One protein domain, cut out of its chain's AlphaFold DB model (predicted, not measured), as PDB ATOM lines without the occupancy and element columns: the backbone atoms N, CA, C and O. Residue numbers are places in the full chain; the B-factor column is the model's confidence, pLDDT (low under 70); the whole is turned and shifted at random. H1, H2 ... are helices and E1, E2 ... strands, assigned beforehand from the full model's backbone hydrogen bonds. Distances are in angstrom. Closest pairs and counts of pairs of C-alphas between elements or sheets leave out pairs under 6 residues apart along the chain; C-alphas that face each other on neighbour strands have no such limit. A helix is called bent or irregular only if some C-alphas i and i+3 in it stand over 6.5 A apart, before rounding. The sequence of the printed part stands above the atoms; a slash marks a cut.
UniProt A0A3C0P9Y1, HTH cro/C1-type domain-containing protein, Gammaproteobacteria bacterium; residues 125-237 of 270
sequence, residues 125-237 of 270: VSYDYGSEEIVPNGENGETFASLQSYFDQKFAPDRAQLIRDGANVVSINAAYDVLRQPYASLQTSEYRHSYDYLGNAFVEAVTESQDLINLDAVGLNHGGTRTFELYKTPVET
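This is residues 125 to 237 of the 270 residues of the protein "HTH cro/C1-type domain-containing protein" of Gammaproteobacteria bacterium (UniProt A0A3C0P9Y1). A small four-stranded sheet, curled like part of a barrel, makes one end of a rod, and two long helices, H1 running away from it and H2 running back, make the other end. The two helices are only loosely paired, H1 is bent and H2 is kinked; the short helix H3 sits to one side of the rod, where the last residues of H2 come back towards the sheet, and the unnamed stretch of residues 132 to 146 joins E1 to H1. The printed part has 113 residues, with three named helices and four named strands in the order E1, H1, H2, E2, E3, H3, E4. The sheet's order is E2, E1, E4, E3, all antiparallel, and the class is mixed, helices and strands. The whole is loose, with a radius of gyration of the C-alphas of 17.2 A, and spans 63 by 27 by 21 A.

E1, residues 127 to 131, is an inner strand of the strongly twisted sheet. On one side of it is the edge strand E2, residues 190 to 194, antiparallel at 159 degrees between directions; N 129 and O 192 are 2.8 A apart, within hydrogen-bond range. On the other side is E4, residues 225 to 232, antiparallel to E1 at 137 degrees, with N 130 and O 229 at 2.8 A. E4 is antiparallel at 148 degrees to the other edge strand, E3, residues 201 to 205, with N 226 and O 204 at 2.8 A. The pairing is staggered: E4 pairs with E3 over residues 225 to 229 and with E1 over residues 229 to 232. Residues 134 to 135 pair with residues 225 to 226 of E4, antiparallel. H1, residues 147 to 164, was assigned as one helix by its hydrogen bonds, but is bent: C-alphas 154 and 157 are 7.3 A apart. Its arms, H1a of residues 147 to 154 and H1b of residues 157 to 164, stand at a steep tilt of 61 degrees. H2, residues 169 to 186, is irregular, with C-alphas 182 and 185 7.4 A apart, and has a kink of 40 degrees near residue 180. H1b and H2 are close but not clearly touching, at a shallow tilt of 12 degrees, opposite ways; their closest C-alphas, those of Arg 159 and Ile 172, are 6.6 A apart. H1a and H2 are also close but not clearly touching, at a steep tilt of 56 degrees, opposite ways; the closest C-alphas, of Phe 151 and Arg 180, are 7.3 A apart. H3, residues 209 to 216, touches H2 at residues 185 to 186 alone, with the closest C-alphas, of Ser 185 and Asn 214, 5.5 A apart; the shallow tilt of 34 degrees, opposite ways, is only just short of steep. H1a, H1b, H2 and H3 are not on the sheet. In H1a, H1b and H3 every O i to N i+4 pair is within hydrogen-bond range; in H2, 9 of 14 are.

E1 begins at C-alpha 127, (97.392, 152.096, 219.324), and is 13.4 A long. H1a is 10.6 A and H1b 10.8 A long. H2, 26.0 A, begins at C-alpha 169, (106.958, 111.166, 227.490). E2 is 13.5 A, E3 13.7 A and H3 10.4 A long. E4, 21.1 A, ends at C-alpha 232, (96.460, 148.867, 224.387).

The two C-alphas farthest apart, those of Asp 165 and Thr 237, are 63.6 A apart, while those of Val 125 and Thr 237, the first and last printed, are 8.8 A apart. The printed part has no cut. The link from E1 to H1, 15 residues, is long. The mean pLDDT of the printed part is 89.2, and no printed residue is under 70.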
ATOM      1  N   VAL A 125      93.308 159.049 219.733       87.75
ATOM      2  CA  VAL A 125      93.413 157.620 220.012       87.75
ATOM      3  C   VAL A 125      94.750 157.164 219.459       87.75
ATOM      4  O   VAL A 125      95.069 157.435 218.304       87.75
ATOM      5  N   SER A 126      95.526 156.501 220.301       90.56
ATOM      6  CA  SER A 126      96.734 155.803 219.885       90.56
ATOM      7  C   SER A 126      96.546 154.301 220.050       90.56
ATOM      8  O   SER A 126      95.645 153.836 220.755       90.56
ATOM      9  N   TYR A 127      97.387 153.545 219.360       92.81
ATOM     10  CA  TYR A 127      97.392 152.096 219.324       92.81
ATOM     11  C   TYR A 127      98.799 151.629 219.682       92.81
ATOM     12  O   TYR A 127      99.750 151.842 218.926       92.81
ATOM     13  N   ASP A 128      98.919 151.004 220.848       93.81
ATOM     14  CA  ASP A 128     100.150 150.375 221.299       93.81
ATOM     15  C   ASP A 128     100.095 148.893 220.942       93.81
ATOM     16  O   ASP A 128      99.203 148.153 221.379       93.81
ATOM     17  N   TYR A 129     101.076 148.459 220.167       95.00
ATOM     18  CA  TYR A 129     101.264 147.082 219.764       95.00
ATOM     19  C   TYR A 129     102.450 146.471 220.504       95.00
ATOM     20  O   TYR A 129     103.452 147.146 220.724       95.00
ATOM     21  N   GLY A 130     102.346 145.199 220.874       93.81
ATOM     22  CA  GLY A 130     103.410 144.441 221.527       93.81
ATOM     23  C   GLY A 130     103.738 143.168 220.758       93.81
ATOM     24  O   GLY A 130     102.846 142.518 220.217       93.81
ATOM     25  N   SER A 131     105.012 142.804 220.716       93.75
ATOM     26  CA  SER A 131     105.487 141.502 220.253       93.75
ATOM     27  C   SER A 131     106.358 140.894 221.341       93.75
ATOM     28  O   SER A 131     107.208 141.591 221.875       93.75
ATOM     29  N   GLU A 132     106.154 139.623 221.686       92.62
ATOM     30  CA  GLU A 132     106.895 138.939 222.763       92.62
ATOM     31  C   GLU A 132     108.014 138.028 222.233       92.62
ATOM     32  O   GLU A 132     108.832 137.511 222.998       92.62
ATOM     33  N   GLU A 133     108.047 137.797 220.920       93.44
ATOM     34  CA  GLU A 133     108.971 136.854 220.308       93.44
ATOM     35  C   GLU A 133     109.378 137.244 218.889       93.44
ATOM     36  O   GLU A 133     108.639 137.883 218.139       93.44
ATOM     37  N   ILE A 134     110.581 136.819 218.521       92.81
ATOM     38  CA  ILE A 134     111.077 136.835 217.152       92.81
ATOM     39  C   ILE A 134     110.829 135.448 216.572       92.81
ATOM     40  O   ILE A 134     111.306 134.454 217.121       92.81
ATOM     41  N   VAL A 135     110.107 135.370 215.456       93.31
ATOM     42  CA  VAL A 135     109.800 134.105 214.782       93.31
ATOM     43  C   VAL A 135     110.771 133.912 213.618       93.31
ATOM     44  O   VAL A 135     110.727 134.694 212.670       93.31
ATOM     45  N   PRO A 136     111.656 132.901 213.652       91.38
ATOM     46  CA  PRO A 136     112.526 132.570 212.531       91.38
ATOM     47  C   PRO A 136     111.762 132.203 211.264       91.38
ATOM     48  O   PRO A 136     110.665 131.653 211.328       91.38
ATOM     49  N   ASN A 137     112.404 132.393 210.115       88.12
ATOM     50  CA  ASN A 137     111.984 131.718 208.892       88.12
ATOM     51  C   ASN A 137     112.604 130.313 208.846       88.12
ATOM     52  O   ASN A 137     113.695 130.084 209.370       88.12
ATOM     53  N   GLY A 138     111.920 129.373 208.203       81.06
ATOM     54  CA  GLY A 138     112.433 128.025 207.981       81.06
ATOM     55  C   GLY A 138     113.592 128.038 206.987       81.06
ATOM     56  O   GLY A 138     113.767 128.996 206.233       81.06
ATOM     57  N   GLU A 139     114.354 126.944 206.924       77.06
ATOM     58  CA  GLU A 139     115.535 126.819 206.047       77.06
ATOM     59  C   GLU A 139     115.214 127.065 204.558       77.06
ATOM     60  O   GLU A 139     116.073 127.511 203.801       77.06
ATOM     61  N   ASN A 140     113.959 126.845 204.151       77.81
ATOM     62  CA  ASN A 140     113.462 127.055 202.787       77.81
ATOM     63  C   ASN A 140     112.572 128.305 202.636       77.81
ATOM     64  O   ASN A 140     111.819 128.412 201.669       77.81
ATOM     65  N   GLY A 141     112.618 129.240 203.591       77.56
ATOM     66  CA  GLY A 141     111.784 130.448 203.584       77.56
ATOM     67  C   GLY A 141     110.340 130.227 204.046       77.56
ATOM     68  O   GLY A 141     109.484 131.070 203.791       77.56
ATOM     69  N   GLU A 142     110.061 129.105 204.713       84.56
ATOM     70  CA  GLU A 142     108.770 128.855 205.362       84.56
ATOM     71  C   GLU A 142     108.535 129.873 206.486       84.56
ATOM     72  O   GLU A 142     109.469 130.247 207.195       84.56
ATOM     73  N   THR A 143     107.293 130.320 206.658       85.56
ATOM     74  CA  THR A 143     106.905 131.221 207.748       85.56
ATOM     75  C   THR A 143     106.110 130.463 208.801       85.56
ATOM     76  O   THR A 143     105.323 129.568 208.484       85.56
ATOM     77  N   PHE A 144     106.299 130.834 210.066       87.69
ATOM     78  CA  PHE A 144     105.595 130.226 211.193       87.69
ATOM     79  C   PHE A 144     104.709 131.250 211.883       87.69
ATOM     80  O   PHE A 144     104.995 132.444 211.884       87.69
ATOM     81  N   ALA A 145     103.623 130.767 212.482       86.00
ATOM     82  CA  ALA A 145     102.716 131.616 213.249       86.00
ATOM     83  C   ALA A 145     103.300 132.013 214.615       86.00
ATOM     84  O   ALA A 145     102.939 133.053 215.153       86.00
ATOM     85  N   SER A 146     104.174 131.175 215.177       91.56
ATOM     86  CA  SER A 146     104.811 131.387 216.475       91.56
ATOM     87  C   SER A 146     106.135 130.644 216.568       91.56
ATOM     88  O   SER A 146     106.387 129.678 215.834       91.56
ATOM     89  N   LEU A 147     106.951 131.043 217.537       91.25
ATOM     90  CA  LEU A 147     108.210 130.385 217.858       91.25
ATOM     91  C   LEU A 147     107.990 128.923 218.295       91.25
ATOM     92  O   LEU A 147     108.773 128.039 217.953       91.25
ATOM     93  N   GLN A 148     106.870 128.643 218.968       91.62
ATOM     94  CA  GLN A 148     106.459 127.282 219.325       91.62
ATOM     95  C   GLN A 148     106.216 126.410 218.081       91.62
ATOM     96  O   GLN A 148     106.683 125.276 218.031       91.62
ATOM     97  N   SER A 149     105.550 126.946 217.052       91.00
ATOM     98  CA  SER A 149     105.303 126.208 215.801       91.00
ATOM     99  C   SER A 149     106.597 125.904 215.040       91.00
ATOM    100  O   SER A 149     106.736 124.825 214.464       91.00
ATOM    101  N   TYR A 150     107.558 126.831 215.080       91.44
ATOM    102  CA  TYR A 150     108.897 126.615 214.536       91.44
ATOM    103  C   TYR A 150     109.627 125.468 215.260       91.44
ATOM    104  O   TYR A 150     110.168 124.564 214.618       91.44
ATOM    105  N   PHE A 151     109.596 125.444 216.596       90.88
ATOM    106  CA  PHE A 151     110.210 124.365 217.378       90.88
ATOM    107  C   PHE A 151     109.542 123.010 217.162       90.88
ATOM    108  O   PHE A 151     110.244 122.010 217.025       90.88
ATOM    109  N   ASP A 152     108.211 122.965 217.098       91.25
ATOM    110  CA  ASP A 152     107.465 121.725 216.872       91.25
ATOM    111  C   ASP A 152     107.847 121.078 215.534       91.25
ATOM    112  O   ASP A 152     108.049 119.861 215.464       91.25
ATOM    113  N   GLN A 153     108.009 121.883 214.480       91.31
ATOM    114  CA  GLN A 153     108.472 121.396 213.182       91.31
ATOM    115  C   GLN A 153     109.924 120.907 213.253       91.31
ATOM    116  O   GLN A 153     110.227 119.810 212.777       91.31
ATOM    117  N   LYS A 154     110.814 121.680 213.887       89.56
ATOM    118  CA  LYS A 154     112.232 121.327 214.024       89.56
ATOM    119  C   LYS A 154     112.452 120.055 214.850       89.56
ATOM    120  O   LYS A 154     113.334 119.265 214.530       89.56
ATOM    121  N   PHE A 155     111.638 119.831 215.881       92.62
ATOM    122  CA  PHE A 155     111.719 118.663 216.762       92.62
ATOM    123  C   PHE A 155     110.997 117.421 216.215       92.62
ATOM    124  O   PHE A 155     111.227 116.309 216.693       92.62
ATOM    125  N   ALA A 156     110.128 117.565 215.211       91.62
ATOM    126  CA  ALA A 156     109.361 116.461 214.633       91.62
ATOM    127  C   ALA A 156     110.186 115.198 214.270       91.62
ATOM    128  O   ALA A 156     109.741 114.100 214.638       91.62
ATOM    129  N   PRO A 157     111.355 115.281 213.589       90.88
ATOM    130  CA  PRO A 157     112.150 114.095 213.254       90.88
ATOM    131  C   PRO A 157     112.717 113.390 214.496       90.88
ATOM    132  O   PRO A 157     112.586 112.165 214.611       90.88
ATOM    133  N   ASP A 158     113.259 114.153 215.448       92.00
ATOM    134  CA  ASP A 158     113.838 113.636 216.694       92.00
ATOM    135  C   ASP A 158     112.764 112.994 217.572       92.00
ATOM    136  O   ASP A 158     112.930 111.879 218.072       92.00
ATOM    137  N   ARG A 159     111.596 113.639 217.682       91.25
ATOM    138  CA  ARG A 159     110.423 113.089 218.371       91.25
ATOM    139  C   ARG A 159     110.018 111.738 217.793       91.25
ATOM    140  O   ARG A 159     109.753 110.800 218.543       91.25
ATOM    141  N   ALA A 160     109.957 111.626 216.467       92.06
ATOM    142  CA  ALA A 160     109.591 110.381 215.802       92.06
ATOM    143  C   ALA A 160     110.626 109.271 216.046       92.06
ATOM    144  O   ALA A 160     110.244 108.107 216.173       92.06
ATOM    145  N   GLN A 161     111.915 109.610 216.121       93.12
ATOM    146  CA  GLN A 161     112.975 108.659 216.448       93.12
ATOM    147  C   GLN A 161     112.901 108.187 217.900       93.12
ATOM    148  O   GLN A 161     112.851 106.984 218.133       93.12
ATOM    149  N   LEU A 162     112.776 109.105 218.858       92.38
ATOM    150  CA  LEU A 162     112.641 108.774 220.277       92.38
ATOM    151  C   LEU A 162     111.444 107.847 220.541       92.38
ATOM    152  O   LEU A 162     111.556 106.889 221.304       92.38
ATOM    153  N   ILE A 163     110.314 108.075 219.864       92.06
ATOM    154  CA  ILE A 163     109.145 107.186 219.948       92.06
ATOM    155  C   ILE A 163     109.472 105.779 219.422       92.06
ATOM    156  O   ILE A 163     109.070 104.794 220.043       92.06
ATOM    157  N   ARG A 164     110.202 105.661 218.302       93.31
ATOM    158  CA  ARG A 164     110.640 104.356 217.765       93.31
ATOM    159  C   ARG A 164     111.598 103.636 218.715       93.31
ATOM    160  O   ARG A 164     111.502 102.420 218.844       93.31
ATOM    161  N   ASP A 165     112.449 104.387 219.404       93.19
ATOM    162  CA  ASP A 165     113.428 103.875 220.367       93.19
ATOM    163  C   ASP A 165     112.797 103.529 221.735       93.19
ATOM    164  O   ASP A 165     113.489 103.102 222.659       93.19
ATOM    165  N   GLY A 166     111.474 103.676 221.880       93.19
ATOM    166  CA  GLY A 166     110.738 103.334 223.100       93.19
ATOM    167  C   GLY A 166     110.870 104.365 224.226       93.19
ATOM    168  O   GLY A 166     110.605 104.043 225.386       93.19
ATOM    169  N   ALA A 167     111.277 105.596 223.909       92.00
ATOM    170  CA  ALA A 167     111.401 106.685 224.869       92.00
ATOM    171  C   ALA A 167     110.042 107.043 225.496       92.00
ATOM    172  O   ALA A 167     109.000 107.059 224.834       92.00
ATOM    173  N   ASN A 168     110.042 107.358 226.792       93.62
ATOM    174  CA  ASN A 168     108.833 107.786 227.495       93.62
ATOM    175  C   ASN A 168     108.578 109.297 227.315       93.62
ATOM    176  O   ASN A 168     109.470 110.059 226.942       93.62
ATOM    177  N   VAL A 169     107.367 109.753 227.646       91.81
ATOM    178  CA  VAL A 169     106.958 111.166 227.490       91.81
ATOM    179  C   VAL A 169     107.893 112.135 228.220       91.81
ATOM    180  O   VAL A 169     108.209 113.196 227.696       91.81
ATOM    181  N   VAL A 170     108.385 111.760 229.404       93.81
ATOM    182  CA  VAL A 170     109.292 112.604 230.196       93.81
ATOM    183  C   VAL A 170     110.608 112.842 229.456       93.81
ATOM    184  O   VAL A 170     111.057 113.978 229.356       93.81
ATOM    185  N   SER A 171     111.202 111.787 228.896       90.69
ATOM    186  CA  SER A 171     112.441 111.893 228.119       90.69
ATOM    187  C   SER A 171     112.262 112.681 226.819       90.69
ATOM    188  O   SER A 171     113.153 113.436 226.438       90.69
ATOM    189  N   ILE A 172     111.092 112.577 226.181       91.38
ATOM    190  CA  ILE A 172     110.751 113.356 224.984       91.38
ATOM    191  C   ILE A 172     110.635 114.848 225.328       91.38
ATOM    192  O   ILE A 172     111.205 115.673 224.623       91.38
ATOM    193  N   ASN A 173     109.961 115.197 226.427       93.31
ATOM    194  CA  ASN A 173     109.844 116.591 226.867       93.31
ATOM    195  C   ASN A 173     111.206 117.174 227.268       93.31
ATOM    196  O   ASN A 173     111.517 118.296 226.894       93.31
ATOM    197  N   ALA A 174     112.054 116.396 227.949       93.19
ATOM    198  CA  ALA A 174     113.407 116.833 228.285       93.19
ATOM    199  C   ALA A 174     114.250 117.120 227.029       93.19
ATOM    200  O   ALA A 174     114.982 118.107 226.989       93.19
ATOM    201  N   ALA A 175     114.128 116.290 225.986       92.00
ATOM    202  CA  ALA A 175     114.788 116.537 224.705       92.00
ATOM    203  C   ALA A 175     114.248 117.803 224.012       92.00
ATOM    204  O   ALA A 175     115.031 118.585 223.472       92.00
ATOM    205  N   TYR A 176     112.935 118.038 224.082       92.25
ATOM    206  CA  TYR A 176     112.308 119.257 223.567       92.25
ATOM    207  C   TYR A 176     112.802 120.521 224.290       92.25
ATOM    208  O   TYR A 176     113.165 121.507 223.650       92.25
ATOM    209  N   ASP A 177     112.900 120.480 225.619       91.44
ATOM    210  CA  ASP A 177     113.391 121.604 226.422       91.44
ATOM    211  C   ASP A 177     114.855 121.934 226.104       91.44
ATOM    212  O   ASP A 177     115.214 123.107 225.980       91.44
ATOM    213  N   VAL A 178     115.698 120.912 225.911       91.81
ATOM    214  CA  VAL A 178     117.096 121.086 225.481       91.81
ATOM    215  C   VAL A 178     117.177 121.764 224.112       91.81
ATOM    216  O   VAL A 178     118.021 122.638 223.925       91.81
ATOM    217  N   LEU A 179     116.282 121.423 223.179       89.75
ATOM    218  CA  LEU A 179     116.214 122.068 221.864       89.75
ATOM    219  C   LEU A 179     115.828 123.551 221.954       89.75
ATOM    220  O   LEU A 179     116.303 124.347 221.146       89.75
ATOM    221  N   ARG A 180     115.004 123.942 222.934       91.50
ATOM    222  CA  ARG A 180     114.554 125.332 223.113       91.50
ATOM    223  C   ARG A 180     115.599 126.239 223.770       91.50
ATOM    224  O   ARG A 180     115.605 127.432 223.480       91.50
ATOM    225  N   GLN A 181     116.480 125.703 224.621       89.44
ATOM    226  CA  GLN A 181     117.474 126.483 225.384       89.44
ATOM    227  C   GLN A 181     118.277 127.496 224.546       89.44
ATOM    228  O   GLN A 181     118.370 128.650 224.965       89.44
ATOM    229  N   PRO A 182     118.813 127.141 223.359       88.19
ATOM    230  CA  PRO A 182     119.562 128.088 222.539       88.19
ATOM    231  C   PRO A 182     118.716 129.275 222.068       88.19
ATOM    232  O   PRO A 182     119.248 130.359 221.896       88.19
ATOM    233  N   TYR A 183     117.402 129.099 221.909       89.25
ATOM    234  CA  TYR A 183     116.491 130.100 221.349       89.25
ATOM    235  C   TYR A 183     115.872 131.040 222.386       89.25
ATOM    236  O   TYR A 183     114.987 131.828 222.053       89.25
ATOM    237  N   ALA A 184     116.328 130.987 223.639       87.12
ATOM    238  CA  ALA A 184     115.848 131.880 224.690       87.12
ATOM    239  C   ALA A 184     116.039 133.369 224.335       87.12
ATOM    240  O   ALA A 184     115.214 134.191 224.721       87.12
ATOM    241  N   SER A 185     117.072 133.711 223.552       87.56
ATOM    242  CA  SER A 185     117.325 135.081 223.080       87.56
ATOM    243  C   SER A 185     116.269 135.619 222.113       87.56
ATOM    244  O   SER A 185     116.230 136.824 221.893       87.56
ATOM    245  N   LEU A 186     115.421 134.761 221.535       90.75
ATOM    246  CA  LEU A 186     114.343 135.181 220.638       90.75
ATOM    247  C   LEU A 186     113.060 135.559 221.388       90.75
ATOM    248  O   LEU A 186     112.164 136.145 220.790       90.75
ATOM    249  N   GLN A 187     112.954 135.240 222.682       90.75
ATOM    250  CA  GLN A 187     111.805 135.598 223.521       90.75
ATOM    251  C   GLN A 187     112.009 136.988 224.123       90.75
ATOM    252  O   GLN A 187     112.283 137.141 225.314       90.75
ATOM    253  N   THR A 188     111.957 138.002 223.265       90.00
ATOM    254  CA  THR A 188     112.203 139.394 223.643       90.00
ATOM    255  C   THR A 188     111.015 140.265 223.297       90.00
ATOM    256  O   THR A 188     110.572 140.260 222.144       90.00
ATOM    257  N   SER A 189     110.571 141.052 224.280       92.12
ATOM    258  CA  SER A 189     109.460 141.974 224.117       92.12
ATOM    259  C   SER A 189     109.868 143.257 223.390       92.12
ATOM    260  O   SER A 189     110.899 143.863 223.686       92.12
ATOM    261  N   GLU A 190     109.040 143.684 222.443       92.25
ATOM    262  CA  GLU A 190     109.141 144.972 221.758       92.25
ATOM    263  C   GLU A 190     107.760 145.617 221.668       92.25
ATOM    264  O   GLU A 190     106.757 144.934 221.452       92.25
ATOM    265  N   TYR A 191     107.713 146.940 221.810       92.31
ATOM    266  CA  TYR A 191     106.485 147.718 221.724       92.31
ATOM    267  C   TYR A 191     106.571 148.759 220.611       92.31
ATOM    268  O   TYR A 191     107.575 149.456 220.466       92.31
ATOM    269  N   ARG A 192     105.478 148.897 219.862       91.12
ATOM    270  CA  ARG A 192     105.306 149.860 218.773       91.12
ATOM    271  C   ARG A 192     104.128 150.771 219.079       91.12
ATOM    272  O   ARG A 192     103.057 150.299 219.444       91.12
ATOM    273  N   HIS A 193     104.318 152.069 218.884       92.69
ATOM    274  CA  HIS A 193     103.266 153.069 219.039       92.69
ATOM    275  C   HIS A 193     102.826 153.586 217.668       92.69
ATOM    276  O   HIS A 193     103.670 153.940 216.844       92.69
ATOM    277  N   SER A 194     101.517 153.651 217.429       91.12
ATOM    278  CA  SER A 194     100.938 154.156 216.181       91.12
ATOM    279  C   SER A 194      99.681 154.983 216.442       91.12
ATOM    280  O   SER A 194      98.854 154.625 217.275       91.12
ATOM    281  N   TYR A 195      99.496 156.067 215.687       89.94
ATOM    282  CA  TYR A 195      98.219 156.795 215.634       89.94
ATOM    283  C   TYR A 195      97.260 156.219 214.586       89.94
ATOM    284  O   TYR A 195      96.055 156.461 214.649       89.94
ATOM    285  N   ASP A 196      97.781 155.425 213.651       91.50
ATOM    286  CA  ASP A 196      96.991 154.726 212.649       91.50
ATOM    287  C   ASP A 196      96.663 153.314 213.132       91.50
ATOM    288  O   ASP A 196      97.522 152.598 213.656       91.50
ATOM    289  N   TYR A 197      95.414 152.895 212.931       91.75
ATOM    290  CA  TYR A 197      94.988 151.540 213.254       91.75
ATOM    291  C   TYR A 197      95.519 150.551 212.208       91.75
ATOM    292  O   TYR A 197      95.045 150.519 211.072       91.75
ATOM    293  N   LEU A 198      96.472 149.707 212.608       92.75
ATOM    294  CA  LEU A 198      97.117 148.689 211.767       92.75
ATOM    295  C   LEU A 198      96.408 147.322 211.818       92.75
ATOM    296  O   LEU A 198      96.948 146.315 211.369       92.75
ATOM    297  N   GLY A 199      95.192 147.271 212.369       93.44
ATOM    298  CA  GLY A 199      94.479 146.026 212.653       93.44
ATOM    299  C   GLY A 199      94.722 145.523 214.077       93.44
ATOM    300  O   GLY A 199      95.352 146.195 214.893       93.44
ATOM    301  N   ASN A 200      94.192 144.335 214.384       93.75
ATOM    302  CA  ASN A 200      94.398 143.681 215.685       93.75
ATOM    303  C   ASN A 200      95.793 143.064 215.816       93.75
ATOM    304  O   ASN A 200      96.279 142.901 216.929       93.75
ATOM    305  N   ALA A 201      96.418 142.721 214.692       92.81
ATOM    306  CA  ALA A 201      97.803 142.301 214.632       92.81
ATOM    307  C   ALA A 201      98.372 142.573 213.238       92.81
ATOM    308  O   ALA A 201      97.630 142.547 212.251       92.81
ATOM    309  N   PHE A 202      99.681 142.788 213.156       93.88
ATOM    310  CA  PHE A 202     100.411 142.864 211.894       93.88
ATOM    311  C   PHE A 202     101.770 142.173 212.014       93.88
ATOM    312  O   PHE A 202     102.282 141.966 213.113       93.88
ATOM    313  N   VAL A 203     102.338 141.790 210.871       91.62
ATOM    314  CA  VAL A 203     103.626 141.098 210.801       91.62
ATOM    315  C   VAL A 203     104.641 142.003 210.122       91.62
ATOM    316  O   VAL A 203     104.377 142.531 209.041       91.62
ATOM    317  N   GLU A 204     105.801 142.155 210.744       91.25
ATOM    318  CA  GLU A 204     106.918 142.934 210.222       91.25
ATOM    319  C   GLU A 204     108.147 142.034 210.066       91.25
ATOM    320  O   GLU A 204     108.410 141.160 210.895       91.25
ATOM    321  N   ALA A 205     108.896 142.219 208.980       90.44
ATOM    322  CA  ALA A 205     110.167 141.529 208.807       90.44
ATOM    323  C   ALA A 205     111.205 142.118 209.765       90.44
ATOM    324  O   ALA A 205     111.298 143.337 209.921       90.44
ATOM    325  N   VAL A 206     112.018 141.255 210.366       88.62
ATOM    326  CA  VAL A 206     113.086 141.699 211.259       88.62
ATOM    327  C   VAL A 206     114.123 142.486 210.460       88.62
ATOM    328  O   VAL A 206     114.836 141.937 209.620       88.62
ATOM    329  N   THR A 207     114.194 143.789 210.725       82.19
ATOM    330  CA  THR A 207     115.155 144.712 210.099       82.19
ATOM    331  C   THR A 207     115.990 145.485 211.122       82.19
ATOM    332  O   THR A 207     116.951 146.159 210.750       82.19
ATOM    333  N   GLU A 208     115.667 145.368 212.414       78.06
ATOM    334  CA  GLU A 208     116.332 146.109 213.483       78.06
ATOM    335  C   GLU A 208     117.623 145.452 213.964       78.06
ATOM    336  O   GLU A 208     117.728 144.234 214.096       78.06
ATOM    337  N   SER A 209     118.607 146.288 214.310       77.50
ATOM    338  CA  SER A 209     119.930 145.820 214.740       77.50
ATOM    339  C   SER A 209     119.901 144.883 215.956       77.50
ATOM    340  O   SER A 209     120.657 143.918 215.974       77.50
ATOM    341  N   GLN A 210     119.028 145.116 216.945       83.94
ATOM    342  CA  GLN A 210     118.985 144.303 218.165       83.94
ATOM    343  C   GLN A 210     118.396 142.907 217.923       83.94
ATOM    344  O   GLN A 210     118.909 141.918 218.445       83.94
ATOM    345  N   ASP A 211     117.366 142.809 217.091       87.38
ATOM    346  CA  ASP A 211     116.754 141.528 216.739       87.38
ATOM    347  C   ASP A 211     117.645 140.698 215.829       87.38
ATOM    348  O   ASP A 211     117.726 139.481 215.979       87.38
ATOM    349  N   LEU A 212     118.359 141.363 214.918       85.88
ATOM    350  CA  LEU A 212     119.375 140.720 214.095       85.88
ATOM    351  C   LEU A 212     120.492 140.126 214.962       85.88
ATOM    352  O   LEU A 212     120.938 139.019 214.686       85.88
ATOM    353  N   ILE A 213     120.902 140.808 216.039       87.12
ATOM    354  CA  ILE A 213     121.862 140.262 217.014       87.12
ATOM    355  C   ILE A 213     121.282 139.028 217.724       87.12
ATOM    356  O   ILE A 213     121.981 138.029 217.890       87.12
ATOM    357  N   ASN A 214     120.009 139.068 218.132       89.06
ATOM    358  CA  ASN A 214     119.358 137.941 218.807       89.06
ATOM    359  C   ASN A 214     119.214 136.712 217.893       89.06
ATOM    360  O   ASN A 214     119.336 135.579 218.368       89.06
ATOM    361  N   LEU A 215     118.980 136.940 216.599       88.38
ATOM    362  CA  LEU A 215     118.932 135.919 215.553       88.38
ATOM    363  C   LEU A 215     120.328 135.348 215.233       88.38
ATOM    364  O   LEU A 215     120.496 134.128 215.183       88.38
ATOM    365  N   ASP A 216     121.351 136.194 215.109       87.56
ATOM    366  CA  ASP A 216     122.743 135.767 214.891       87.56
ATOM    367  C   ASP A 216     123.267 134.916 216.064       87.56
ATOM    368  O   ASP A 216     123.913 133.889 215.858       87.56
ATOM    369  N   ALA A 217     122.879 135.252 217.301       86.31
ATOM    370  CA  ALA A 217     123.228 134.484 218.499       86.31
ATOM    371  C   ALA A 217     122.748 133.018 218.461       86.31
ATOM    372  O   ALA A 217     123.324 132.165 219.142       86.31
ATOM    373  N   VAL A 218     121.724 132.710 217.658       86.62
ATOM    374  CA  VAL A 218     121.192 131.349 217.467       86.62
ATOM    375  C   VAL A 218     121.592 130.730 216.126       86.62
ATOM    376  O   VAL A 218     121.073 129.676 215.750       86.62
ATOM    377  N   GLY A 219     122.523 131.367 215.408       84.56
ATOM    378  CA  GLY A 219     123.013 130.937 214.100       84.56
ATOM    379  C   GLY A 219     122.032 131.184 212.953       84.56
ATOM    380  O   GLY A 219     122.140 130.535 211.911       84.56
ATOM    381  N   LEU A 220     121.058 132.081 213.137       84.50
ATOM    382  CA  LEU A 220     120.100 132.492 212.115       84.50
ATOM    383  C   LEU A 220     120.483 133.881 211.606       84.50
ATOM    384  O   LEU A 220     120.039 134.897 212.115       84.50
ATOM    385  N   ASN A 221     121.336 133.942 210.589       70.69
ATOM    386  CA  ASN A 221     121.980 135.212 210.236       70.69
ATOM    387  C   ASN A 221     121.063 136.155 209.436       70.69
ATOM    388  O   ASN A 221     121.317 137.357 209.382       70.69
ATOM    389  N   HIS A 222     120.002 135.629 208.811       70.56
ATOM    390  CA  HIS A 222     119.037 136.391 208.016       70.56
ATOM    391  C   HIS A 222     117.639 135.774 208.100       70.56
ATOM    392  O   HIS A 222     117.491 134.553 208.147       70.56
ATOM    393  N   GLY A 223     116.618 136.624 208.002       77.75
ATOM    394  CA  GLY A 223     115.224 136.196 207.994       77.75
ATOM    395  C   GLY A 223     114.625 136.069 209.392       77.75
ATOM    396  O   GLY A 223     115.322 135.910 210.387       77.75
ATOM    397  N   GLY A 224     113.304 136.179 209.440       86.69
ATOM    398  CA  GLY A 224     112.514 136.208 210.659       86.69
ATOM    399  C   GLY A 224     111.512 137.356 210.646       86.69
ATOM    400  O   GLY A 224     111.659 138.341 209.914       86.69
ATOM    401  N   THR A 225     110.471 137.211 211.448       91.62
ATOM    402  CA  THR A 225     109.363 138.154 211.536       91.62
ATOM    403  C   THR A 225     108.962 138.384 212.982       91.62
ATOM    404  O   THR A 225     109.044 137.473 213.806       91.62
ATOM    405  N   ARG A 226     108.461 139.582 213.267       91.69
ATOM    406  CA  ARG A 226     107.722 139.877 214.491       91.69
ATOM    407  C   ARG A 226     106.246 139.995 214.181       91.69
ATOM    408  O   ARG A 226     105.861 140.670 213.227       91.69
ATOM    409  N   THR A 227     105.434 139.361 215.014       92.75
ATOM    410  CA  THR A 227     103.989 139.583 215.030       92.75
ATOM    411  C   THR A 227     103.690 140.551 216.159       92.75
ATOM    412  O   THR A 227     103.940 140.246 217.325       92.75
ATOM    413  N   PHE A 228     103.195 141.728 215.800       93.88
ATOM    414  CA  PHE A 228     102.797 142.779 216.720       93.88
ATOM    415  C   PHE A 228     101.295 142.694 216.946       93.88
ATOM    416  O   PHE A 228     100.519 142.907 216.015       93.88
ATOM    417  N   GLU A 229     100.881 142.392 218.170       94.00
ATOM    418  CA  GLU A 229      99.478 142.316 218.569       94.00
ATOM    419  C   GLU A 229      99.056 143.595 219.287       94.00
ATOM    420  O   GLU A 229      99.821 144.181 220.054       94.00
ATOM    421  N   LEU A 230      97.828 144.049 219.034       94.81
ATOM    422  CA  LEU A 230      97.275 145.220 219.701       94.81
ATOM    423  C   LEU A 230      97.141 144.936 221.200       94.81
ATOM    424  O   LEU A 230      96.315 144.127 221.621       94.81
ATOM    425  N   TYR A 231      97.926 145.647 221.999       90.31
ATOM    426  CA  TYR A 231      97.978 145.467 223.443       90.31
ATOM    427  C   TYR A 231      97.126 146.506 224.176       90.31
ATOM    428  O   TYR A 231      96.424 146.186 225.138       90.31
ATOM    429  N   LYS A 232      97.168 147.767 223.727       88.19
ATOM    430  CA  LYS A 232      96.460 148.867 224.387       88.19
ATOM    431  C   LYS A 232      96.014 149.923 223.386       88.19
ATOM    432  O   LYS A 232      96.684 150.193 222.400       88.19
ATOM    433  N   THR A 233      94.893 150.567 223.691       86.06
ATOM    434  CA  THR A 233      94.403 151.741 222.961       86.06
ATOM    435  C   THR A 233      94.306 152.935 223.911       86.06
ATOM    436  O   THR A 233      93.215 153.220 224.424       86.06
ATOM    437  N   PRO A 234      95.432 153.587 224.267       83.38
ATOM    438  CA  PRO A 234      95.369 154.762 225.116       83.38
ATOM    439  C   PRO A 234      94.620 155.894 224.411       83.38
ATOM    440  O   PRO A 234      94.826 156.180 223.230       83.38
ATOM    441  N   VAL A 235      93.767 156.567 225.176       81.94
ATOM    442  CA  VAL A 235      93.169 157.837 224.773       81.94
ATOM    443  C   VAL A 235      94.038 158.944 225.356       81.94
ATOM    444  O   VAL A 235      94.096 159.112 226.575       81.94
ATOM    445  N   GLU A 236      94.730 159.674 224.491       81.75
ATOM    446  CA  GLU A 236      95.584 160.795 224.866       81.75
ATOM    447  C   GLU A 236      94.822 162.110 224.713       81.75
ATOM    448  O   GLU A 236      94.303 162.459 223.645       81.75
ATOM    449  N   THR A 237      94.749 162.871 225.803       77.38
ATOM    450  CA  THR A 237      94.209 164.225 225.756       77.38
ATOM    451  C   THR A 237      95.249 165.170 225.167       77.38
ATOM    452  O   THR A 237      96.417 165.173 225.550       77.38
TER     453      THR A 237